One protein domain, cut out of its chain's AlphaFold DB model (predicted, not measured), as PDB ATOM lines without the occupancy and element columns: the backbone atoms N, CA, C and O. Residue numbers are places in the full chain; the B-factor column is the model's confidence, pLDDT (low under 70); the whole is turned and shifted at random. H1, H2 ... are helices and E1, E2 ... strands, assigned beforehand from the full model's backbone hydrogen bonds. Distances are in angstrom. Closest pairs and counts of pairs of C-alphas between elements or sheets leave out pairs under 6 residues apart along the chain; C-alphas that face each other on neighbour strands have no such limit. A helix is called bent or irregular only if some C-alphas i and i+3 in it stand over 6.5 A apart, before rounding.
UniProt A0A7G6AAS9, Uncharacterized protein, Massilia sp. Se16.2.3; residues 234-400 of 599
ATOM      1  N   HIS A 234     109.807 121.710 142.455       93.75
ATOM      2  CA  HIS A 234     109.231 120.497 141.882       93.75
ATOM      3  C   HIS A 234     110.270 119.642 141.137       93.75
ATOM      4  O   HIS A 234     110.364 118.437 141.367       93.75
ATOM      5  N   ARG A 235     111.090 120.249 140.268       93.19
ATOM      6  CA  ARG A 235     112.128 119.542 139.490       93.19
ATOM      7  C   ARG A 235     113.212 118.959 140.386       93.19
ATOM      8  O   ARG A 235     113.658 117.829 140.168       93.19
ATOM      9  N   LEU A 236     113.588 119.704 141.420       92.44
ATOM     10  CA  LEU A 236     114.511 119.238 142.443       92.44
ATOM     11  C   LEU A 236     113.841 118.272 143.423       92.44
ATOM     12  O   LEU A 236     114.551 117.546 144.104       92.44
ATOM     13  N   ARG A 237     112.505 118.157 143.442       93.31
ATOM     14  CA  ARG A 237     111.723 117.381 144.421       93.31
ATOM     15  C   ARG A 237     112.053 117.782 145.861       93.31
ATOM     16  O   ARG A 237     112.331 116.915 146.685       93.31
ATOM     17  N   LEU A 238     112.128 119.081 146.137       92.31
ATOM     18  CA  LEU A 238     112.281 119.579 147.505       92.31
ATOM     19  C   LEU A 238     110.978 119.328 148.264       92.31
ATOM     20  O   LEU A 238     109.898 119.633 147.753       92.31
ATOM     21  N   SER A 239     111.068 118.740 149.454       90.19
ATOM     22  CA  SER A 239     109.879 118.477 150.254       90.19
ATOM     23  C   SER A 239     109.373 119.757 150.916       90.19
ATOM     24  O   SER A 239     110.142 120.529 151.492       90.19
ATOM     25  N   ALA A 240     108.061 119.970 150.853       91.62
ATOM     26  CA  ALA A 240     107.357 120.977 151.642       91.62
ATOM     27  C   ALA A 240     106.673 120.367 152.880       91.62
ATOM     28  O   ALA A 240     106.100 121.101 153.681       91.62
ATOM     29  N   THR A 241     106.736 119.041 153.057       89.88
ATOM     30  CA  THR A 241     106.167 118.366 154.228       89.88
ATOM     31  C   THR A 241     107.059 118.584 155.440       89.88
ATOM     32  O   THR A 241     108.283 118.477 155.336       89.88
ATOM     33  N   LEU A 242     106.450 118.840 156.595       87.69
ATOM     34  CA  LEU A 242     107.175 118.883 157.860       87.69
ATOM     35  C   LEU A 242     107.767 117.501 158.157       87.69
ATOM     36  O   LEU A 242     107.103 116.479 157.970       87.69
ATOM     37  N   GLY A 243     109.034 117.473 158.565       77.19
ATOM     38  CA  GLY A 243     109.699 116.237 158.954       77.19
ATOM     39  C   GLY A 243     109.263 115.800 160.358       77.19
ATOM     40  O   GLY A 243     109.121 116.631 161.245       77.19
ATOM     41  N   PRO A 244     109.102 114.500 160.642       68.25
ATOM     42  CA  PRO A 244     108.797 114.056 162.005       68.25
ATOM     43  C   PRO A 244     109.944 114.337 162.996       68.25
ATOM     44  O   PRO A 244     109.699 114.502 164.183       68.25
ATOM     45  N   ARG A 245     111.193 114.418 162.510       75.56
ATOM     46  CA  ARG A 245     112.395 114.732 163.313       75.56
ATOM     47  C   ARG A 245     112.735 116.223 163.374       75.56
ATOM     48  O   ARG A 245     113.610 116.622 164.129       75.56
ATOM     49  N   ALA A 246     112.066 117.035 162.565       73.50
ATOM     50  CA  ALA A 246     112.352 118.451 162.431       73.50
ATOM     51  C   ALA A 246     111.044 119.187 162.147       73.50
ATOM     52  O   ALA A 246     110.429 118.953 161.112       73.50
ATOM     53  N   ALA A 247     110.642 120.119 163.015       85.38
ATOM     54  CA  ALA A 247     109.428 120.934 162.850       85.38
ATOM     55  C   ALA A 247     109.509 121.949 161.680       85.38
ATOM     56  O   ALA A 247     108.858 122.989 161.687       85.38
ATOM     57  N   VAL A 248     110.323 121.654 160.669       91.56
ATOM     58  CA  VAL A 248     110.542 122.424 159.452       91.56
ATOM     59  C   VAL A 248     110.506 121.463 158.261       91.56
ATOM     60  O   VAL A 248     110.778 120.270 158.395       91.56
ATOM     61  N   SER A 249     110.128 121.956 157.086       93.44
ATOM     62  CA  SER A 249     110.263 121.201 155.839       93.44
ATOM     63  C   SER A 249     111.635 121.439 155.216       93.44
ATOM     64  O   SER A 249     112.273 122.452 155.487       93.44
ATOM     65  N   GLU A 250     112.075 120.554 154.324       93.00
ATOM     66  CA  GLU A 250     113.327 120.742 153.580       93.00
ATOM     67  C   GLU A 250     113.352 122.102 152.860       93.00
ATOM     68  O   GLU A 250     114.284 122.888 153.016       93.00
ATOM     69  N   THR A 251     112.284 122.420 152.123       93.38
ATOM     70  CA  THR A 251     112.158 123.710 151.428       93.38
ATOM     71  C   THR A 251     112.150 124.873 152.419       93.38
ATOM     72  O   THR A 251     112.777 125.899 152.164       93.38
ATOM     73  N   GLY A 252     111.465 124.717 153.558       93.31
ATOM     74  CA  GLY A 252     111.429 125.721 154.617       93.31
ATOM     75  C   GLY A 252     112.810 125.993 155.212       93.31
ATOM     76  O   GLY A 252     113.172 127.155 155.377       93.31
ATOM     77  N   TYR A 253     113.605 124.949 155.456       93.31
ATOM     78  CA  TYR A 253     114.955 125.087 155.997       93.31
ATOM     79  C   TYR A 253     115.864 125.852 155.033       93.31
ATOM     80  O   TYR A 253     116.446 126.868 155.419       93.31
ATOM     81  N   LEU A 254     115.899 125.441 153.759       93.44
ATOM     82  CA  LEU A 254     116.700 126.109 152.731       93.44
ATOM     83  C   LEU A 254     116.335 127.601 152.612       93.44
ATOM     84  O   LEU A 254     117.224 128.449 152.548       93.44
ATOM     85  N   LEU A 255     115.037 127.935 152.628       93.31
ATOM     86  CA  LEU A 255     114.557 129.323 152.562       93.31
ATOM     87  C   LEU A 255     114.834 130.130 153.837       93.31
ATOM     88  O   LEU A 255     115.012 131.343 153.755       93.31
ATOM     89  N   SER A 256     114.869 129.482 155.002       92.88
ATOM     90  CA  SER A 256     115.150 130.140 156.285       92.88
ATOM     91  C   SER A 256     116.628 130.501 156.465       92.88
ATOM     92  O   SER A 256     116.943 131.454 157.177       92.88
ATOM     93  N   ALA A 257     117.529 129.792 155.776       91.69
ATOM     94  CA  ALA A 257     118.975 129.984 155.861       91.69
ATOM     95  C   ALA A 257     119.606 130.334 154.495       91.69
ATOM     96  O   ALA A 257     120.511 129.642 154.017       91.69
ATOM     97  N   PRO A 258     119.192 131.439 153.844       93.19
ATOM     98  CA  PRO A 258     119.525 131.695 152.445       93.19
ATOM     99  C   PRO A 258     121.020 131.955 152.196       93.19
ATOM    100  O   PRO A 258     121.507 131.788 151.076       93.19
ATOM    101  N   ALA A 259     121.763 132.363 153.229       93.12
ATOM    102  CA  ALA A 259     123.200 132.600 153.154       93.12
ATOM    103  C   ALA A 259     124.032 131.305 153.112       93.12
ATOM    104  O   ALA A 259     125.112 131.313 152.520       93.12
ATOM    105  N   LEU A 260     123.543 130.212 153.711       92.38
ATOM    106  CA  LEU A 260     124.238 128.919 153.750       92.38
ATOM    107  C   LEU A 260     124.249 128.255 152.363       92.38
ATOM    108  O   LEU A 260     125.289 127.831 151.858       92.38
ATOM    109  N   PHE A 261     123.109 128.320 151.678       93.25
ATOM    110  CA  PHE A 261     122.897 127.769 150.335       93.25
ATOM    111  C   PHE A 261     123.219 128.770 149.207       93.25
ATOM    112  O   PHE A 261     122.701 128.665 148.094       93.25
ATOM    113  N   ALA A 262     124.037 129.789 149.489       93.56
ATOM    114  CA  ALA A 262     124.344 130.852 148.537       93.56
ATOM    115  C   ALA A 262     125.378 130.417 147.493       93.56
ATOM    116  O   ALA A 262     126.470 129.983 147.861       93.56
ATOM    117  N   GLY A 263     125.100 130.635 146.208       93.94
ATOM    118  CA  GLY A 263     126.097 130.466 145.152       93.94
ATOM    119  C   GLY A 263     127.141 131.586 145.150       93.94
ATOM    120  O   GLY A 263     126.852 132.721 145.547       93.94
ATOM    121  N   THR A 264     128.365 131.285 144.722       93.94
ATOM    122  CA  THR A 264     129.524 132.180 144.819       93.94
ATOM    123  C   THR A 264     130.276 132.277 143.497       93.94
ATOM    124  O   THR A 264     130.602 131.283 142.866       93.94
ATOM    125  N   THR A 265     130.617 133.503 143.113       93.94
ATOM    126  CA  THR A 265     131.586 133.786 142.049       93.94
ATOM    127  C   THR A 265     132.821 134.410 142.662       93.94
ATOM    128  O   THR A 265     132.702 135.361 143.440       93.94
ATOM    129  N   TYR A 266     133.996 133.953 142.250       89.38
ATOM    130  CA  TYR A 266     135.262 134.595 142.579       89.38
ATOM    131  C   TYR A 266     135.681 135.515 141.439       89.38
ATOM    132  O   TYR A 266     135.760 135.102 140.284       89.38
ATOM    133  N   VAL A 267     135.908 136.783 141.764       82.81
ATOM    134  CA  VAL A 267     136.359 137.791 140.807       82.81
ATOM    135  C   VAL A 267     137.848 138.006 141.033       82.81
ATOM    136  O   VAL A 267     138.270 138.328 142.147       82.81
ATOM    137  N   ALA A 268     138.635 137.807 139.974       79.62
ATOM    138  CA  ALA A 268     140.072 138.039 140.005       79.62
ATOM    139  C   ALA A 268     140.366 139.504 140.366       79.62
ATOM    140  O   ALA A 268     139.797 140.424 139.778       79.62
ATOM    141  N   GLY A 269     141.240 139.707 141.347       76.88
ATOM    142  CA  GLY A 269     141.628 141.017 141.859       76.88
ATOM    143  C   GLY A 269     142.662 140.886 142.975       76.88
ATOM    144  O   GLY A 269     142.958 139.777 143.423       76.88
ATOM    145  N   THR A 270     143.194 142.019 143.432       76.88
ATOM    146  CA  THR A 270     144.140 142.082 144.556       76.88
ATOM    147  C   THR A 270     143.575 143.030 145.622       76.88
ATOM    148  O   THR A 270     143.701 144.243 145.455       76.88
ATOM    149  N   PRO A 271     142.932 142.534 146.698       82.50
ATOM    150  CA  PRO A 271     142.672 141.128 147.026       82.50
ATOM    151  C   PRO A 271     141.574 140.497 146.155       82.50
ATOM    152  O   PRO A 271     140.744 141.196 145.567       82.50
ATOM    153  N   TYR A 272     141.546 139.162 146.101       82.25
ATOM    154  CA  TYR A 272     140.427 138.435 145.500       82.25
ATOM    155  C   TYR A 272     139.129 138.824 146.206       82.25
ATOM    156  O   TYR A 272     139.060 138.859 147.435       82.25
ATOM    157  N   SER A 273     138.087 139.092 145.424       89.12
ATOM    158  CA  SER A 273     136.760 139.398 145.952       89.12
ATOM    159  C   SER A 273     135.765 138.319 145.537       89.12
ATOM    160  O   SER A 273     135.962 137.609 144.549       89.12
ATOM    161  N   SER A 274     134.692 138.173 146.314       90.75
ATOM    162  CA  SER A 274     133.625 137.223 146.008       90.75
ATOM    163  C   SER A 274     132.289 137.937 145.873       90.75
ATOM    164  O   SER A 274     131.981 138.868 146.617       90.75
ATOM    165  N   HIS A 275     131.488 137.489 144.914       91.75
ATOM    166  CA  HIS A 275     130.111 137.920 144.739       91.75
ATOM    167  C   HIS A 275     129.186 136.747 145.077       91.75
ATOM    168  O   HIS A 275     129.290 135.685 144.462       91.75
ATOM    169  N   ARG A 276     128.241 136.948 146.003       92.56
ATOM    170  CA  ARG A 276     127.305 135.905 146.454       92.56
ATOM    171  C   ARG A 276     125.891 136.113 145.913       92.56
ATOM    172  O   ARG A 276     125.391 137.238 145.839       92.56
ATOM    173  N   ALA A 277     125.231 135.019 145.556       93.00
ATOM    174  CA  ALA A 277     123.806 134.956 145.267       93.00
ATOM    175  C   ALA A 277     123.139 134.074 146.327       93.00
ATOM    176  O   ALA A 277     123.281 132.858 146.296       93.00
ATOM    177  N   TRP A 278     122.452 134.695 147.288       94.00
ATOM    178  CA  TRP A 278     121.728 133.972 148.337       94.00
ATOM    179  C   TRP A 278     120.607 133.103 147.758       94.00
ATOM    180  O   TRP A 278     120.070 133.422 146.692       94.00
ATOM    181  N   PHE A 279     120.236 132.042 148.480       92.94
ATOM    182  CA  PHE A 279     119.091 131.194 148.147       92.94
ATOM    183  C   PHE A 279     117.772 131.936 148.375       92.94
ATOM    184  O   PHE A 279     117.062 131.724 149.352       92.94
ATOM    185  N   ASP A 280     117.446 132.844 147.466       91.44
ATOM    186  CA  ASP A 280     116.181 133.564 147.455       91.44
ATOM    187  C   ASP A 280     115.550 133.443 146.068       91.44
ATOM    188  O   ASP A 280     116.070 133.912 145.052       91.44
ATOM    189  N   LEU A 281     114.385 132.797 146.032       89.44
ATOM    190  CA  LEU A 281     113.648 132.519 144.803       89.44
ATOM    191  C   LEU A 281     113.158 133.808 144.117       89.44
ATOM    192  O   LEU A 281     112.908 133.802 142.910       89.44
ATOM    193  N   ASN A 282     113.106 134.944 144.827       85.31
ATOM    194  CA  ASN A 282     112.828 136.255 144.232       85.31
ATOM    195  C   ASN A 282     113.952 136.757 143.316       85.31
ATOM    196  O   ASN A 282     113.743 137.693 142.533       85.31
ATOM    197  N   LEU A 283     115.136 136.151 143.409       82.94
ATOM    198  CA  LEU A 283     116.308 136.468 142.600       82.94
ATOM    199  C   LEU A 283     116.362 135.659 141.305       82.94
ATOM    200  O   LEU A 283     117.244 135.911 140.480       82.94
ATOM    201  N   LEU A 284     115.431 134.717 141.107       85.19
ATOM    202  CA  LEU A 284     115.328 133.973 139.860       85.19
ATOM    203  C   LEU A 284     115.132 134.949 138.692       85.19
ATOM    204  O   LEU A 284     114.238 135.807 138.747       85.19
ATOM    205  N   PRO A 285     115.938 134.829 137.622       80.94
ATOM    206  CA  PRO A 285     115.889 135.772 136.522       80.94
ATOM    207  C   PRO A 285     114.549 135.673 135.802       80.94
ATOM    208  O   PRO A 285     114.040 134.578 135.544       80.94
ATOM    209  N   VAL A 286     113.968 136.814 135.449       79.44
ATOM    210  CA  VAL A 286     112.672 136.896 134.766       79.44
ATOM    211  C   VAL A 286     112.845 137.625 133.447       79.44
ATOM    212  O   VAL A 286     113.433 138.699 133.405       79.44
ATOM    213  N   GLY A 287     112.316 137.037 132.374       70.69
ATOM    214  CA  GLY A 287     112.291 137.695 131.076       70.69
ATOM    215  C   GLY A 287     111.315 138.861 131.109       70.69
ATOM    216  O   GLY A 287     110.166 138.701 131.521       70.69
ATOM    217  N   ASP A 288     111.760 140.022 130.648       67.06
ATOM    218  CA  ASP A 288     110.942 141.221 130.650       67.06
ATOM    219  C   ASP A 288     110.702 141.752 129.240       67.06
ATOM    220  O   ASP A 288     111.477 142.535 128.699       67.06
ATOM    221  N   ALA A 289     109.580 141.333 128.659       60.84
ATOM    222  CA  ALA A 289     109.157 141.793 127.341       60.84
ATOM    223  C   ALA A 289     108.722 143.273 127.324       60.84
ATOM    224  O   ALA A 289     108.639 143.857 126.250       60.84
ATOM    225  N   TYR A 290     108.461 143.890 128.486       56.53
ATOM    226  CA  TYR A 290     108.097 145.311 128.578       56.53
ATOM    227  C   TYR A 290     109.313 146.244 128.577       56.53
ATOM    228  O   TYR A 290     109.151 147.461 128.595       56.53
ATOM    229  N   ASN A 291     110.530 145.694 128.550       55.03
ATOM    230  CA  ASN A 291     111.758 146.467 128.386       55.03
ATOM    231  C   ASN A 291     111.996 146.907 126.922       55.03
ATOM    232  O   ASN A 291     113.033 147.489 126.629       55.03
ATOM    233  N   GLY A 292     111.067 146.582 126.010       48.22
ATOM    234  CA  GLY A 292     111.189 146.776 124.563       48.22
ATOM    235  C   GLY A 292     110.269 147.833 123.944       48.22
ATOM    236  O   GLY A 292     110.078 147.767 122.736       48.22
ATOM    237  N   ASP A 293     109.683 148.760 124.716       52.28
ATOM    238  CA  ASP A 293     109.041 149.963 124.147       52.28
ATOM    239  C   ASP A 293     110.089 151.098 124.082       52.28
ATOM    240  O   ASP A 293     110.373 151.712 125.118       52.28
ATOM    241  N   PRO A 294     110.734 151.338 122.918       54.28
ATOM    242  CA  PRO A 294     111.785 152.345 122.770       54.28
ATOM    243  C   PRO A 294     111.271 153.787 122.891       54.28
ATOM    244  O   PRO A 294     112.077 154.690 123.089       54.28
ATOM    245  N   GLU A 295     109.956 154.011 122.805       54.59
ATOM    246  CA  GLU A 295     109.335 155.342 122.888       54.59
ATOM    247  C   GLU A 295     108.888 155.698 124.317       54.59
ATOM    248  O   GLU A 295     108.315 156.759 124.564       54.59
ATOM    249  N   ARG A 296     109.153 154.823 125.296       59.28
ATOM    250  CA  ARG A 296     108.700 155.002 126.678       59.28
ATOM    251  C   ARG A 296     109.423 156.154 127.383       59.28
ATOM    252  O   ARG A 296     110.643 156.122 127.543       59.28
ATOM    253  N   GLN A 297     108.656 157.111 127.911       55.25
ATOM    254  CA  GLN A 297     109.173 158.225 128.709       55.25
ATOM    255  C   GLN A 297     108.566 158.254 130.127       55.25
ATOM    256  O   GLN A 297     107.343 158.354 130.259       55.25
ATOM    257  N   PRO A 298     109.391 158.198 131.194       58.31
ATOM    258  CA  PRO A 298     110.828 157.930 131.193       58.31
ATOM    259  C   PRO A 298     111.132 156.449 130.886       58.31
ATOM    260  O   PRO A 298     110.286 155.576 131.123       58.31
ATOM    261  N   PRO A 299     112.346 156.137 130.394       60.53
ATOM    262  CA  PRO A 299     112.792 154.759 130.246       60.53
ATOM    263  C   PRO A 299     112.734 154.063 131.605       60.53
ATOM    264  O   PRO A 299     113.136 154.614 132.631       60.53
ATOM    265  N   ALA A 300     112.204 152.840 131.630       60.84
ATOM    266  CA  ALA A 300     112.091 152.129 132.889       60.84
ATOM    267  C   ALA A 300     113.487 151.727 133.402       60.84
ATOM    268  O   ALA A 300     114.289 151.225 132.611       60.84
ATOM    269  N   PRO A 301     113.778 151.880 134.707       60.56
ATOM    270  CA  PRO A 301     115.059 151.467 135.262       60.56
ATOM    271  C   PRO A 301     115.293 149.973 135.014       60.56
ATOM    272  O   PRO A 301     114.372 149.151 135.122       60.56
ATOM    273  N   LEU A 302     116.533 149.630 134.658       61.66
ATOM    274  CA  LEU A 302     116.951 148.251 134.434       61.66
ATOM    275  C   LEU A 302     116.841 147.478 135.751       61.66
ATOM    276  O   LEU A 302     117.579 147.729 136.702       61.66
ATOM    277  N   ASP A 303     115.907 146.529 135.807       68.25
ATOM    278  CA  ASP A 303     115.798 145.611 136.938       68.25
ATOM    279  C   ASP A 303     116.998 144.658 136.894       68.25
ATOM    280  O   ASP A 303     117.085 143.800 136.014       68.25
ATOM    281  N   ALA A 304     117.908 144.778 137.862       68.56
ATOM    282  CA  ALA A 304     119.065 143.894 138.003       68.56
ATOM    283  C   ALA A 304     118.676 142.405 138.131       68.56
ATOM    284  O   ALA A 304     119.510 141.529 137.915       68.56
ATOM    285  N   ARG A 305     117.414 142.086 138.451       73.31
ATOM    286  CA  ARG A 305     116.879 140.713 138.442       73.31
ATOM    287  C   ARG A 305     116.473 140.251 137.038       73.31
ATOM    288  O   ARG A 305     116.476 139.054 136.774       73.31
ATOM    289  N   ALA A 306     116.101 141.162 136.140       74.69
ATOM    290  CA  ALA A 306     115.802 140.849 134.738       74.69
ATOM    291  C   ALA A 306     117.081 140.806 133.886       74.69
ATOM    292  O   ALA A 306     117.232 139.938 133.029       74.69
ATOM    293  N   THR A 307     118.028 141.702 134.171       77.12
ATOM    294  CA  THR A 307     119.345 141.784 133.524       77.12
ATOM    295  C   THR A 307     120.464 141.710 134.571       77.12
ATOM    296  O   THR A 307     121.066 142.735 134.896       77.12
ATOM    297  N   PRO A 308     120.740 140.518 135.139       83.56
ATOM    298  CA  PRO A 308     121.789 140.345 136.141       83.56
ATOM    299  C   PRO A 308     123.190 140.568 135.564       83.56
ATOM    300  O   PRO A 308     123.467 140.235 134.409       83.56
ATOM    301  N   SER A 309     124.096 141.085 136.400       87.12
ATOM    302  CA  SER A 309     125.517 141.237 136.066       87.12
ATOM    303  C   SER A 309     126.176 139.890 135.732       87.12
ATOM    304  O   SER A 309     125.662 138.820 136.067       87.12
ATOM    305  N   VAL A 310     127.350 139.919 135.092       89.06
ATOM    306  CA  VAL A 310     128.122 138.694 134.794       89.06
ATOM    307  C   VAL A 310     128.433 137.913 136.072       89.06
ATOM    308  O   VAL A 310     128.132 136.724 136.139       89.06
ATOM    309  N   SER A 311     128.926 138.602 137.104       90.81
ATOM    310  CA  SER A 311     129.241 138.000 138.402       90.81
ATOM    311  C   SER A 311     128.015 137.376 139.070       90.81
ATOM    312  O   SER A 311     128.107 136.282 139.628       90.81
ATOM    313  N   ARG A 312     126.844 138.019 138.960       89.94
ATOM    314  CA  ARG A 312     125.576 137.482 139.464       89.94
ATOM    315  C   ARG A 312     125.125 136.249 138.690       89.94
ATOM    316  O   ARG A 312     124.655 135.308 139.315       89.94
ATOM    317  N   ARG A 313     125.260 136.237 137.361       90.62
ATOM    318  CA  ARG A 313     124.921 135.069 136.526       90.62
ATOM    319  C   ARG A 313     125.782 133.859 136.872       90.62
ATOM    320  O   ARG A 313     125.237 132.774 137.002       90.62
ATOM    321  N   GLN A 314     127.082 134.062 137.067       92.75
ATOM    322  CA  GLN A 314     128.001 133.010 137.508       92.75
ATOM    323  C   GLN A 314     127.635 132.491 138.907       92.75
ATOM    324  O   GLN A 314     127.572 131.286 139.104       92.75
ATOM    325  N   ALA A 315     127.265 133.377 139.839       93.50
ATOM    326  CA  ALA A 315     126.902 132.971 141.198       93.50
ATOM    327  C   ALA A 315     125.567 132.214 141.211       93.50
ATOM    328  O   ALA A 315     125.394 131.269 141.967       93.50
ATOM    329  N   LEU A 316     124.621 132.610 140.354       92.31
ATOM    330  CA  LEU A 316     123.379 131.865 140.144       92.31
ATOM    331  C   LEU A 316     123.630 130.508 139.474       92.31
ATOM    332  O   LEU A 316     122.874 129.579 139.719       92.31
ATOM    333  N   PHE A 317     124.657 130.388 138.632       92.81
ATOM    334  CA  PHE A 317     125.036 129.118 138.021       92.81
ATOM    335  C   PHE A 317     125.648 128.158 139.049       92.81
ATOM    336  O   PHE A 317     125.139 127.052 139.181       92.81
ATOM    337  N   ASP A 318     126.616 128.617 139.853       94.50
ATOM    338  CA  ASP A 318     127.159 127.856 140.996       94.50
ATOM    339  C   ASP A 318     126.040 127.417 141.951       94.50
ATOM    340  O   ASP A 318     125.959 126.268 142.376       94.50
ATOM    341  N   TRP A 319     125.089 128.315 142.213       92.06
ATOM    342  CA  TRP A 319     123.895 127.994 142.982       92.06
ATOM    343  C   TRP A 319     123.089 126.813 142.391       92.06
ATOM    344  O   TRP A 319     122.666 125.925 143.136       92.06
ATOM    345  N   PHE A 320     122.883 126.767 141.069       91.50
ATOM    346  CA  PHE A 320     122.200 125.646 140.414       91.50
ATOM    347  C   PHE A 320     123.009 124.344 140.460       91.50
ATOM    348  O   PHE A 320     122.406 123.291 140.668       91.50
ATOM    349  N   GLU A 321     124.330 124.400 140.278       93.44
ATOM    350  CA  GLU A 321     125.208 123.223 140.353       93.44
ATOM    351  C   GLU A 321     125.189 122.615 141.755       93.44
ATOM    352  O   GLU A 321     124.886 121.433 141.914       93.44
ATOM    353  N   ARG A 322     125.351 123.444 142.789       93.25
ATOM    354  CA  ARG A 322     125.290 123.005 144.188       93.25
ATOM    355  C   ARG A 322     123.963 122.339 144.535       93.25
ATOM    356  O   ARG A 322     123.940 121.270 145.144       93.25
ATOM    357  N   LEU A 323     122.841 122.925 144.106       93.19
ATOM    358  CA  LEU A 323     121.525 122.305 144.279       93.19
ATOM    359  C   LEU A 323     121.395 120.991 143.508       93.19
ATOM    360  O   LEU A 323     120.765 120.053 144.002       93.19
ATOM    361  N   HIS A 324     121.949 120.912 142.299       93.81
ATOM    362  CA  HIS A 324     121.942 119.684 141.518       93.81
ATOM    363  C   HIS A 324     122.684 118.570 142.259       93.81
ATOM    364  O   HIS A 324     122.075 117.533 142.539       93.81
ATOM    365  N   ASP A 325     123.930 118.813 142.659       94.44
ATOM    366  CA  ASP A 325     124.768 117.855 143.383       94.44
ATOM    367  C   ASP A 325     124.104 117.414 144.684       94.44
ATOM    368  O   ASP A 325     123.970 116.217 144.960       94.44
ATOM    369  N   TYR A 326     123.560 118.374 145.433       95.25
ATOM    370  CA  TYR A 326     122.759 118.110 146.619       95.25
ATOM    371  C   TYR A 326     121.591 117.155 146.328       95.25
ATOM    372  O   TYR A 326     121.390 116.172 147.048       95.25
ATOM    373  N   THR A 327     120.829 117.372 145.249       95.25
ATOM    374  CA  THR A 327     119.724 116.462 144.908       95.25
ATOM    375  C   THR A 327     120.189 115.072 144.496       95.25
ATOM    376  O   THR A 327     119.479 114.100 144.786       95.25
ATOM    377  N   VAL A 328     121.347 114.956 143.841       94.44
ATOM    378  CA  VAL A 328     121.946 113.668 143.470       94.44
ATOM    379  C   VAL A 328     122.340 112.904 144.730       94.44
ATOM    380  O   VAL A 328     121.884 111.768 144.908       94.44
ATOM    381  N   MET A 329     123.082 113.544 145.638       95.31
ATOM    382  CA  MET A 329     123.445 112.980 146.939       95.31
ATOM    383  C   MET A 329     122.201 112.554 147.711       95.31
ATOM    384  O   MET A 329     122.061 111.385 148.062       95.31
ATOM    385  N   ARG A 330     121.243 113.462 147.920       94.38
ATOM    386  CA  ARG A 330     120.022 113.195 148.691       94.38
ATOM    387  C   ARG A 330     119.236 112.005 148.134       94.38
ATOM    388  O   ARG A 330     118.759 111.171 148.898       94.38
ATOM    389  N   ARG A 331     119.116 111.878 146.804       94.00
ATOM    390  CA  ARG A 331     118.465 110.716 146.160       94.00
ATOM    391  C   ARG A 331     119.269 109.428 146.321       94.00
ATOM    392  O   ARG A 331     118.673 108.354 146.377       94.00
ATOM    393  N   ALA A 332     120.597 109.499 146.322       93.56
ATOM    394  CA  ALA A 332     121.450 108.338 146.548       93.56
ATOM    395  C   ALA A 332     121.359 107.857 148.002       93.56
ATOM    396  O   ALA A 332     121.163 106.666 148.226       93.56
ATOM    397  N   VAL A 333     121.415 108.776 148.968       93.81
ATOM    398  CA  VAL A 333     121.274 108.486 150.403       93.81
ATOM    399  C   VAL A 333     119.897 107.898 150.709       93.81
ATOM    400  O   VAL A 333     119.810 106.850 151.344       93.81
ATOM    401  N   LEU A 334     118.825 108.490 150.170       92.62
ATOM    402  CA  LEU A 334     117.473 107.964 150.355       92.62
ATOM    403  C   LEU A 334     117.326 106.540 149.801       92.62
ATOM    404  O   LEU A 334     116.730 105.691 150.452       92.62
ATOM    405  N   ARG A 335     117.885 106.258 148.616       92.88
ATOM    406  CA  ARG A 335     117.821 104.915 148.012       92.88
ATOM    407  C   ARG A 335     118.703 103.888 148.721       92.88
ATOM    408  O   ARG A 335     118.331 102.726 148.758       92.88
ATOM    409  N   GLY A 336     119.869 104.298 149.216       88.75
ATOM    410  CA  GLY A 336     120.841 103.391 149.825       88.75
ATOM    411  C   GLY A 336     120.571 103.096 151.299       88.75
ATOM    412  O   GLY A 336     120.721 101.956 151.719       88.75
ATOM    413  N   ALA A 337     120.173 104.108 152.072       87.56
ATOM    414  CA  ALA A 337     120.032 104.020 153.527       87.56
ATOM    415  C   ALA A 337     118.612 104.333 154.035       87.56
ATOM    416  O   ALA A 337     118.362 104.247 155.235       87.56
ATOM    417  N   GLY A 338     117.683 104.755 153.168       88.62
ATOM    418  CA  GLY A 338     116.344 105.194 153.587       88.62
ATOM    419  C   GLY A 338     116.338 106.495 154.399       88.62
ATOM    420  O   GLY A 338     115.306 106.874 154.953       88.62
ATOM    421  N   ARG A 339     117.482 107.185 154.493       88.88
ATOM    422  CA  ARG A 339     117.665 108.404 155.292       88.88
ATOM    423  C   ARG A 339     117.428 109.664 154.468       88.88
ATOM    424  O   ARG A 339     117.561 109.676 153.242       88.88
ATOM    425  N   GLN A 340     117.081 110.744 155.159       89.62
ATOM    426  CA  GLN A 340     116.901 112.062 154.562       89.62
ATOM    427  C   GLN A 340     118.129 112.923 154.857       89.62
ATOM    428  O   GLN A 340     118.216 113.515 155.925       89.62
ATOM    429  N   ALA A 341     119.046 113.021 153.890       91.31
ATOM    430  CA  ALA A 341     120.329 113.711 154.065       91.31
ATOM    431  C   ALA A 341     120.205 115.155 154.589       91.31
ATOM    432  O   ALA A 341     121.078 115.628 155.293       91.31
ATOM    433  N   TRP A 342     119.117 115.858 154.277       91.31
ATOM    434  CA  TRP A 342     118.913 117.249 154.691       91.31
ATOM    435  C   TRP A 342     118.684 117.430 156.193       91.31
ATOM    436  O   TRP A 342     118.893 118.524 156.714       91.31
ATOM    437  N   LEU A 343     118.274 116.366 156.894       90.06
ATOM    438  CA  LEU A 343     118.116 116.396 158.345       90.06
ATOM    439  C   LEU A 343     119.460 116.572 159.048       90.06
ATOM    440  O   LEU A 343     119.485 117.235 160.078       90.06
ATOM    441  N   SER A 344     120.574 116.123 158.454       90.56
ATOM    442  CA  SER A 344     121.900 116.344 159.040       90.56
ATOM    443  C   SER A 344     122.217 117.837 159.179       90.56
ATOM    444  O   SER A 344     122.874 118.237 160.132       90.56
ATOM    445  N   PHE A 345     121.717 118.684 158.270       91.81
ATOM    446  CA  PHE A 345     121.908 120.138 158.340       91.81
ATOM    447  C   PHE A 345     121.110 120.748 159.490       91.81
ATOM    448  O   PHE A 345     121.607 121.597 160.229       91.81
ATOM    449  N   VAL A 346     119.866 120.293 159.649       90.62
ATOM    450  CA  VAL A 346     118.975 120.748 160.718       90.62
ATOM    451  C   VAL A 346     119.512 120.316 162.076       90.62
ATOM    452  O   VAL A 346     119.564 121.125 162.997       90.62
ATOM    453  N   GLU A 347     119.933 119.059 162.197       89.00
ATOM    454  CA  GLU A 347     120.530 118.520 163.415       89.00
ATOM    455  C   GLU A 347     121.823 119.258 163.760       89.00
ATOM    456  O   GLU A 347     121.972 119.713 164.891       89.00
ATOM    457  N   ALA A 348     122.699 119.494 162.779       91.19
ATOM    458  CA  ALA A 348     123.907 120.281 162.983       91.19
ATOM    459  C   ALA A 348     123.620 121.720 163.439       91.19
ATOM    460  O   ALA A 348     124.267 122.211 164.365       91.19
ATOM    461  N   ALA A 349     122.640 122.390 162.826       90.25
ATOM    462  CA  ALA A 349     122.267 123.757 163.183       90.25
ATOM    463  C   ALA A 349     121.631 123.855 164.581       90.25
ATOM    464  O   ALA A 349     121.886 124.819 165.302       90.25
ATOM    465  N   ASN A 350     120.828 122.863 164.971       88.56
ATOM    466  CA  ASN A 350     120.126 122.855 166.255       88.56
ATOM    467  C   ASN A 350     121.010 122.389 167.416       88.56
ATOM    468  O   ASN A 350     120.938 122.953 168.502       88.56
ATOM    469  N   GLN A 351     121.795 121.332 167.206       86.25
ATOM    470  CA  GLN A 351     122.538 120.654 168.273       86.25
ATOM    471  C   GLN A 351     123.979 121.143 168.393       86.25
ATOM    472  O   GLN A 351     124.594 120.925 169.431       86.25
ATOM    473  N   GLN A 352     124.513 121.785 167.346       89.00
ATOM    474  CA  GLN A 352     125.900 122.252 167.273       89.00
ATOM    475  C   GLN A 352     126.884 121.178 167.768       89.00
ATOM    476  O   GLN A 352     127.620 121.395 168.733       89.00
ATOM    477  N   PRO A 353     126.842 119.978 167.161       83.25
ATOM    478  CA  PRO A 353     127.442 118.800 167.756       83.25
ATOM    479  C   PRO A 353     128.969 118.913 167.798       83.25
ATOM    480  O   PRO A 353     129.604 119.290 166.813       83.25
ATOM    481  N   ALA A 354     129.555 118.540 168.938       79.56
ATOM    482  CA  ALA A 354     131.004 118.394 169.079       79.56
ATOM    483  C   ALA A 354     131.523 117.108 168.404       79.56
ATOM    484  O   ALA A 354     132.655 117.080 167.928       79.56
ATOM    485  N   ASP A 355     130.690 116.064 168.341       83.38
ATOM    486  CA  ASP A 355     130.957 114.822 167.610       83.38
ATOM    487  C   ASP A 355     130.088 114.745 166.349       83.38
ATOM    488  O   ASP A 355     128.862 114.804 166.408       83.38
ATOM    489  N   VAL A 356     130.734 114.597 165.194       86.94
ATOM    490  CA  VAL A 356     130.086 114.560 163.876       86.94
ATOM    491  C   VAL A 356     129.686 113.150 163.437       86.94
ATOM    492  O   VAL A 356     129.012 113.008 162.415       86.94
ATOM    493  N   ALA A 357     130.066 112.103 164.180       84.25
ATOM    494  CA  ALA A 357     129.745 110.718 163.838       84.25
ATOM    495  C   ALA A 357     128.234 110.455 163.646       84.25
ATOM    496  O   ALA A 357     127.883 109.801 162.658       84.25
ATOM    497  N   PRO A 358     127.311 111.002 164.468       84.25
ATOM    498  CA  PRO A 358     125.872 110.826 164.250       84.25
ATOM    499  C   PRO A 358     125.390 111.348 162.887       84.25
ATOM    500  O   PRO A 358     124.548 110.719 162.247       84.25
ATOM    501  N   LEU A 359     125.982 112.439 162.386       88.31
ATOM    502  CA  LEU A 359     125.620 113.029 161.092       88.31
ATOM    503  C   LEU A 359     126.024 112.129 159.912       88.31
ATOM    504  O   LEU A 359     125.370 112.141 158.868       88.31
ATOM    505  N   LEU A 360     127.078 111.317 160.064       89.06
ATOM    506  CA  LEU A 360     127.508 110.361 159.037       89.06
ATOM    507  C   LEU A 360     126.454 109.277 158.791       89.06
ATOM    508  O   LEU A 360     126.247 108.860 157.648       89.06
ATOM    509  N   ILE A 361     125.746 108.869 159.846       85.69
ATOM    510  CA  ILE A 361     124.682 107.863 159.772       85.69
ATOM    511  C   ILE A 361     123.528 108.377 158.902       85.69
ATOM    512  O   ILE A 361     123.005 107.640 158.062       85.69
ATOM    513  N   ASP A 362     123.165 109.653 159.040       84.94
ATOM    514  CA  ASP A 362     122.116 110.279 158.229       84.94
ATOM    515  C   ASP A 362     122.511 110.458 156.759       84.94
ATOM    516  O   ASP A 362     121.647 110.459 155.877       84.94
ATOM    517  N   LEU A 363     123.814 110.515 156.471       89.50
ATOM    518  CA  LEU A 363     124.362 110.457 155.114       89.50
ATOM    519  C   LEU A 363     124.500 109.020 154.579       89.50
ATOM    520  O   LEU A 363     124.900 108.829 153.427       89.50
ATOM    521  N   GLY A 364     124.157 108.000 155.374       86.81
ATOM    522  CA  GLY A 364     124.304 106.593 155.000       86.81
ATOM    523  C   GLY A 364     125.765 106.184 154.803       86.81
ATOM    524  O   GLY A 364     126.068 105.386 153.911       86.81
ATOM    525  N   ILE A 365     126.669 106.792 155.571       89.88
ATOM    526  CA  ILE A 365     128.100 106.501 155.566       89.88
ATOM    527  C   ILE A 365     128.396 105.512 156.692       89.88
ATOM    528  O   ILE A 365     127.930 105.678 157.816       89.88
ATOM    529  N   ASP A 366     129.178 104.486 156.368       86.44
ATOM    530  CA  ASP A 366     129.675 103.524 157.346       86.44
ATOM    531  C   ASP A 366     130.668 104.197 158.305       86.44
ATOM    532  O   ASP A 366     131.601 104.880 157.863       86.44
ATOM    533  N   LEU A 367     130.459 104.013 159.610       87.38
ATOM    534  CA  LEU A 367     131.287 104.613 160.654       87.38
ATOM    535  C   LEU A 367     132.711 104.056 160.646       87.38
ATOM    536  O   LEU A 367     133.636 104.788 160.997       87.38
ATOM    537  N   ASP A 368     132.915 102.835 160.147       84.50
ATOM    538  CA  ASP A 368     134.252 102.250 159.993       84.50
ATOM    539  C   ASP A 368     135.127 103.070 159.028       84.50
ATOM    540  O   ASP A 368     136.356 103.078 159.123       84.50
ATOM    541  N   HIS A 369     134.506 103.826 158.117       84.88
ATOM    542  CA  HIS A 369     135.211 104.716 157.196       84.88
ATOM    543  C   HIS A 369     135.443 106.121 157.765       84.88
ATOM    544  O   HIS A 369     136.193 106.893 157.166       84.88
ATOM    545  N   ALA A 370     134.831 106.483 158.899       85.12
ATOM    546  CA  ALA A 370     134.873 107.843 159.439       85.12
ATOM    547  C   ALA A 370     136.299 108.416 159.588       85.12
ATOM    548  O   ALA A 370     136.505 109.554 159.147       85.12
ATOM    549  N   PRO A 371     137.315 107.670 160.081       83.06
ATOM    550  CA  PRO A 371     138.678 108.196 160.215       83.06
ATOM    551  C   PRO A 371     139.297 108.674 158.892       83.06
ATOM    552  O   PRO A 371     140.075 109.625 158.877       83.06
ATOM    553  N   LEU A 372     138.927 108.051 157.768       83.25
ATOM    554  CA  LEU A 372     139.430 108.400 156.434       83.25
ATOM    555  C   LEU A 372     138.714 109.608 155.828       83.25
ATOM    556  O   LEU A 372     139.273 110.301 154.979       83.25
ATOM    557  N   LEU A 373     137.463 109.833 156.230       86.06
ATOM    558  CA  LEU A 373     136.571 110.819 155.625       86.06
ATOM    559  C   LEU A 373     136.599 112.160 156.368       86.06
ATOM    560  O   LEU A 373     136.517 113.217 155.737       86.06
ATOM    561  N   LEU A 374     136.720 112.115 157.699       84.62
ATOM    562  CA  LEU A 374     136.646 113.292 158.567       84.62
ATOM    563  C   LEU A 374     137.930 114.130 158.574       84.62
ATOM    564  O   LEU A 374     137.874 115.317 158.894       84.62
ATOM    565  N   ALA A 375     139.071 113.553 158.185       77.88
ATOM    566  CA  ALA A 375     140.322 114.289 158.072       77.88
ATOM    567  C   ALA A 375     140.208 115.383 156.991       77.88
ATOM    568  O   ALA A 375     140.081 115.105 155.793       77.88
ATOM    569  N   PHE A 376     140.225 116.647 157.420       69.56
ATOM    570  CA  PHE A 376     140.162 117.798 156.523       69.56
ATOM    571  C   PHE A 376     141.551 118.181 156.000       69.56
ATOM    572  O   PHE A 376     142.570 117.902 156.627       69.56
ATOM    573  N   HIS A 377     141.583 118.824 154.832       69.06
ATOM    574  CA  HIS A 377     142.820 119.373 154.274       69.06
ATOM    575  C   HIS A 377     143.366 120.458 155.219       69.06
ATOM    576  O   HIS A 377     142.575 121.219 155.780       69.06
ATOM    577  N   GLU A 378     144.686 120.482 155.426       66.31
ATOM    578  CA  GLU A 378     145.406 121.457 156.272       66.31
ATOM    579  C   GLU A 378     144.923 121.568 157.732       66.31
ATOM    580  O   GLU A 378     145.109 122.591 158.387       66.31
ATOM    581  N   GLY A 379     144.298 120.520 158.282       66.50
ATOM    582  CA  GLY A 379     143.886 120.516 159.691       66.50
ATOM    583  C   GLY A 379     142.777 121.520 160.022       66.50
ATOM    584  O   GLY A 379     142.611 121.889 161.183       66.50
ATOM    585  N   VAL A 380     142.010 121.962 159.017       72.44
ATOM    586  CA  VAL A 380     140.857 122.847 159.219       72.44
ATOM    587  C   VAL A 380     139.882 122.204 160.206       72.44
ATOM    588  O   VAL A 380     139.300 121.155 159.926       72.44
ATOM    589  N   ALA A 381     139.679 122.870 161.344       73.19
ATOM    590  CA  ALA A 381     138.674 122.476 162.318       73.19
ATOM    591  C   ALA A 381     137.273 122.650 161.715       73.19
ATOM    592  O   ALA A 381     136.937 123.706 161.170       73.19
ATOM    593  N   ILE A 382     136.466 121.595 161.792       77.00
ATOM    594  CA  ILE A 382     135.071 121.629 161.361       77.00
ATOM    595  C   ILE A 382     134.244 122.198 162.515       77.00
ATOM    596  O   ILE A 382     134.186 121.606 163.589       77.00
ATOM    597  N   ASP A 383     133.610 123.342 162.283       82.94
ATOM    598  CA  ASP A 383     132.644 123.965 163.180       82.94
ATOM    599  C   ASP A 383     131.205 123.740 162.683       82.94
ATOM    600  O   ASP A 383     130.962 123.430 161.512       82.94
ATOM    601  N   TRP A 384     130.222 123.907 163.574       83.12
ATOM    602  CA  TRP A 384     128.813 123.659 163.249       83.12
ATOM    603  C   TRP A 384     128.275 124.446 162.030       83.12
ATOM    604  O   TRP A 384     127.476 123.871 161.286       83.12
ATOM    605  N   PRO A 385     128.702 125.694 161.720       86.44
ATOM    606  CA  PRO A 385     128.220 126.407 160.535       86.44
ATOM    607  C   PRO A 385     128.588 125.714 159.222       86.44
ATOM    608  O   PRO A 385     127.853 125.830 158.244       86.44
ATOM    609  N   ARG A 386     129.708 124.978 159.183       86.44
ATOM    610  CA  ARG A 386     130.122 124.187 158.012       86.44
ATOM    611  C   ARG A 386     129.329 122.892 157.858       86.44
ATOM    612  O   ARG A 386     129.367 122.297 156.788       86.44
ATOM    613  N   LEU A 387     128.638 122.461 158.911       90.81
ATOM    614  CA  LEU A 387     127.792 121.266 158.941       90.81
ATOM    615  C   LEU A 387     126.324 121.579 158.602       90.81
ATOM    616  O   LEU A 387     125.571 120.685 158.224       90.81
ATOM    617  N   ALA A 388     125.922 122.845 158.724       92.56
ATOM    618  CA  ALA A 388     124.556 123.320 158.497       92.56
ATOM    619  C   ALA A 388     124.194 123.505 157.006       92.56
ATOM    620  O   ALA A 388     123.144 124.062 156.685       92.56
ATOM    621  N   ASP A 389     125.049 123.061 156.081       92.69
ATOM    622  CA  ASP A 389     124.807 123.134 154.641       92.69
ATOM    623  C   ASP A 389     125.305 121.898 153.883       92.69
ATOM    624  O   ASP A 389     125.871 120.956 154.444       92.69
ATOM    625  N   GLU A 390     125.076 121.888 152.574       92.88
ATOM    626  CA  GLU A 390     125.364 120.747 151.720       92.88
ATOM    627  C   GLU A 390     126.849 120.539 151.414       92.88
ATOM    628  O   GLU A 390     127.214 119.452 150.979       92.88
ATOM    629  N   ARG A 391     127.726 121.530 151.612       91.38
ATOM    630  CA  ARG A 391     129.113 121.479 151.112       91.38
ATOM    631  C   ARG A 391     129.921 120.394 151.810       91.38
ATOM    632  O   ARG A 391     130.606 119.603 151.157       91.38
ATOM    633  N   TRP A 392     129.825 120.338 153.137       89.44
ATOM    634  CA  TRP A 392     130.502 119.313 153.925       89.44
ATOM    635  C   TRP A 392     129.916 117.923 153.662       89.44
ATOM    636  O   TRP A 392     130.663 116.978 153.402       89.44
ATOM    637  N   ALA A 393     128.586 117.811 153.635       92.44
ATOM    638  CA  ALA A 393     127.909 116.549 153.358       92.44
ATOM    639  C   ALA A 393     128.227 116.005 151.958       92.44
ATOM    640  O   ALA A 393     128.505 114.815 151.818       92.44
ATOM    641  N   LEU A 394     128.260 116.863 150.932       93.19
ATOM    642  CA  LEU A 394     128.629 116.488 149.566       93.19
ATOM    643  C   LEU A 394     130.062 115.972 149.498       93.19
ATOM    644  O   LEU A 394     130.294 114.905 148.929       93.19
ATOM    645  N   ARG A 395     131.012 116.686 150.116       90.19
ATOM    646  CA  ARG A 395     132.410 116.240 150.208       90.19
ATOM    647  C   ARG A 395     132.488 114.838 150.809       90.19
ATOM    648  O   ARG A 395     133.132 113.964 150.231       90.19
ATOM    649  N   LEU A 396     131.847 114.624 151.956       90.44
ATOM    650  CA  LEU A 396     131.883 113.335 152.641       90.44
ATOM    651  C   LEU A 396     131.194 112.232 151.855       90.44
ATOM    652  O   LEU A 396     131.716 111.124 151.773       90.44
ATOM    653  N   TRP A 397     130.047 112.528 151.250       91.88
ATOM    654  CA  TRP A 397     129.334 111.574 150.420       91.88
ATOM    655  C   TRP A 397     130.187 111.141 149.228       91.88
ATOM    656  O   TRP A 397     130.321 109.938 148.995       91.88
ATOM    657  N   HIS A 398     130.823 112.084 148.524       91.12
ATOM    658  CA  HIS A 398     131.778 111.766 147.466       91.12
ATOM    659  C   HIS A 398     132.931 110.923 148.005       91.12
ATOM    660  O   HIS A 398     133.163 109.832 147.492       91.12
ATOM    661  N   ALA A 399     133.600 111.352 149.073       89.06
ATOM    662  CA  ALA A 399     134.703 110.598 149.661       89.06
ATOM    663  C   ALA A 399     134.280 109.165 150.065       89.06
ATOM    664  O   ALA A 399     135.003 108.207 149.798       89.06
ATOM    665  N   ALA A 400     133.065 108.974 150.582       90.19
ATOM    666  CA  ALA A 400     132.517 107.657 150.895       90.19
ATOM    667  C   ALA A 400     132.208 106.808 149.647       90.19
ATOM    668  O   ALA A 400     132.269 105.577 149.711       90.19
TER     669      ALA A 400
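AT A GLANCE: This is residues 234 to 400 of the 599 residues of an uncharacterized protein of Massilia sp. Se16.2.3 (UniProt A0A7G6AAS9). One long helix, H3, forms a spine: the E2-E3 hairpin packs on its first half, and a cluster of short crossed helices, H4 to H8, is gathered beside its second half, with H8 packed on it. E1 and H1 lie at the edge of this cluster, by H4, while a long loop holding H2 reaches far out, residues 293 to 298 sticking out at its tip. The printed part has 167 residues, with eight named helices and three named strands in the order E1 H1 E2 E3 H2 H3 H4 H5 H6 H7 H8; the class is mostly helix, and the one sheet, E2 - E3, is antiparallel. It is loose, with a radius of gyration of the C-alphas of 19.3 A, and only just elongated, spanning 69 by 43 by 24 A.

HOW THE PARTS SIT: E1, residues 246 to 249, pairs with no named strand and meets H1, residues 250 to 256, only through their tight link. E2, residues 263 to 267, and E3, residues 273 to 277, form an antiparallel hairpin at 154 degrees; N 265 and O 275 are within hydrogen-bond range at 2.9 A, as are N 277 and O 263 at 2.8 A. H2, residues 289 to 292, touches no helix. H3, residues 310 to 337, has 18 pairs of C-alphas within 8 A of E2, the closest those of Gly 263 and Trp 319, 4.0 A apart. H4, residues 343 to 351, is close to H1 but not clearly touching, the closest C-alphas being those of Tyr 253 and Val 346, 7.6 A apart. H4 and H5, residues 357 to 362, form a helical hairpin; they touch at Ser 344 and Leu 359, their closest C-alphas, 5.4 A apart, opposite ways at 37 degrees, only just a steep tilt. H6, residues 367 to 374, is irregular, with C-alphas 368 and 371 7.4 A apart, and touches H5, the closest C-alphas being those of Ala 357 and Leu 367, 7.1 A apart. H7, residues 384 to 387, touches H4, the C-alphas of Ala 348 and Leu 387 being closest at 5.7 A. H8, residues 390 to 400, touches H3 at residues 322 to 329 alone, the same way at a steep tilt of 50 degrees; Tyr 326 and Glu 390 have the closest C-alphas, 6.3 A apart. H8 also touches H6, the closest C-alphas being those of Leu 373 and Leu 396, 6.1 A apart. Every O i to N i+4 pair is within hydrogen-bond range in H1, H3, H4 and H8; H5 has 0 of 2, with 3 of 3 O i to N i+3 pairs, H6 has 2 of 4, and H2 and H7 are too short for such a pair.

IN THESE COORDINATES: E1 begins at C-alpha 246, (112.352, 118.451, 162.431). E2 is 13.3 A long and E3 13.7 A. H3 measures 40.2 A from C-alpha 310, (128.122, 138.694, 134.794), to C-alpha 337. H4 is 11.7 A long, and H8, 14.9 A, ends at C-alpha 400, (132.517, 107.657, 150.895).

THE WHOLE: The C-alphas of Glu 295 and Asp 368 are the two farthest apart, at 69.4 A. The printed part has no cut. The links E3 to H2 and H2 to H3 are long. Residues 375 to 381 also stand free. The mean pLDDT of the printed part is 84.9; it is under 70 at residue 244, residues 288 to 304 and residues 376 to 379.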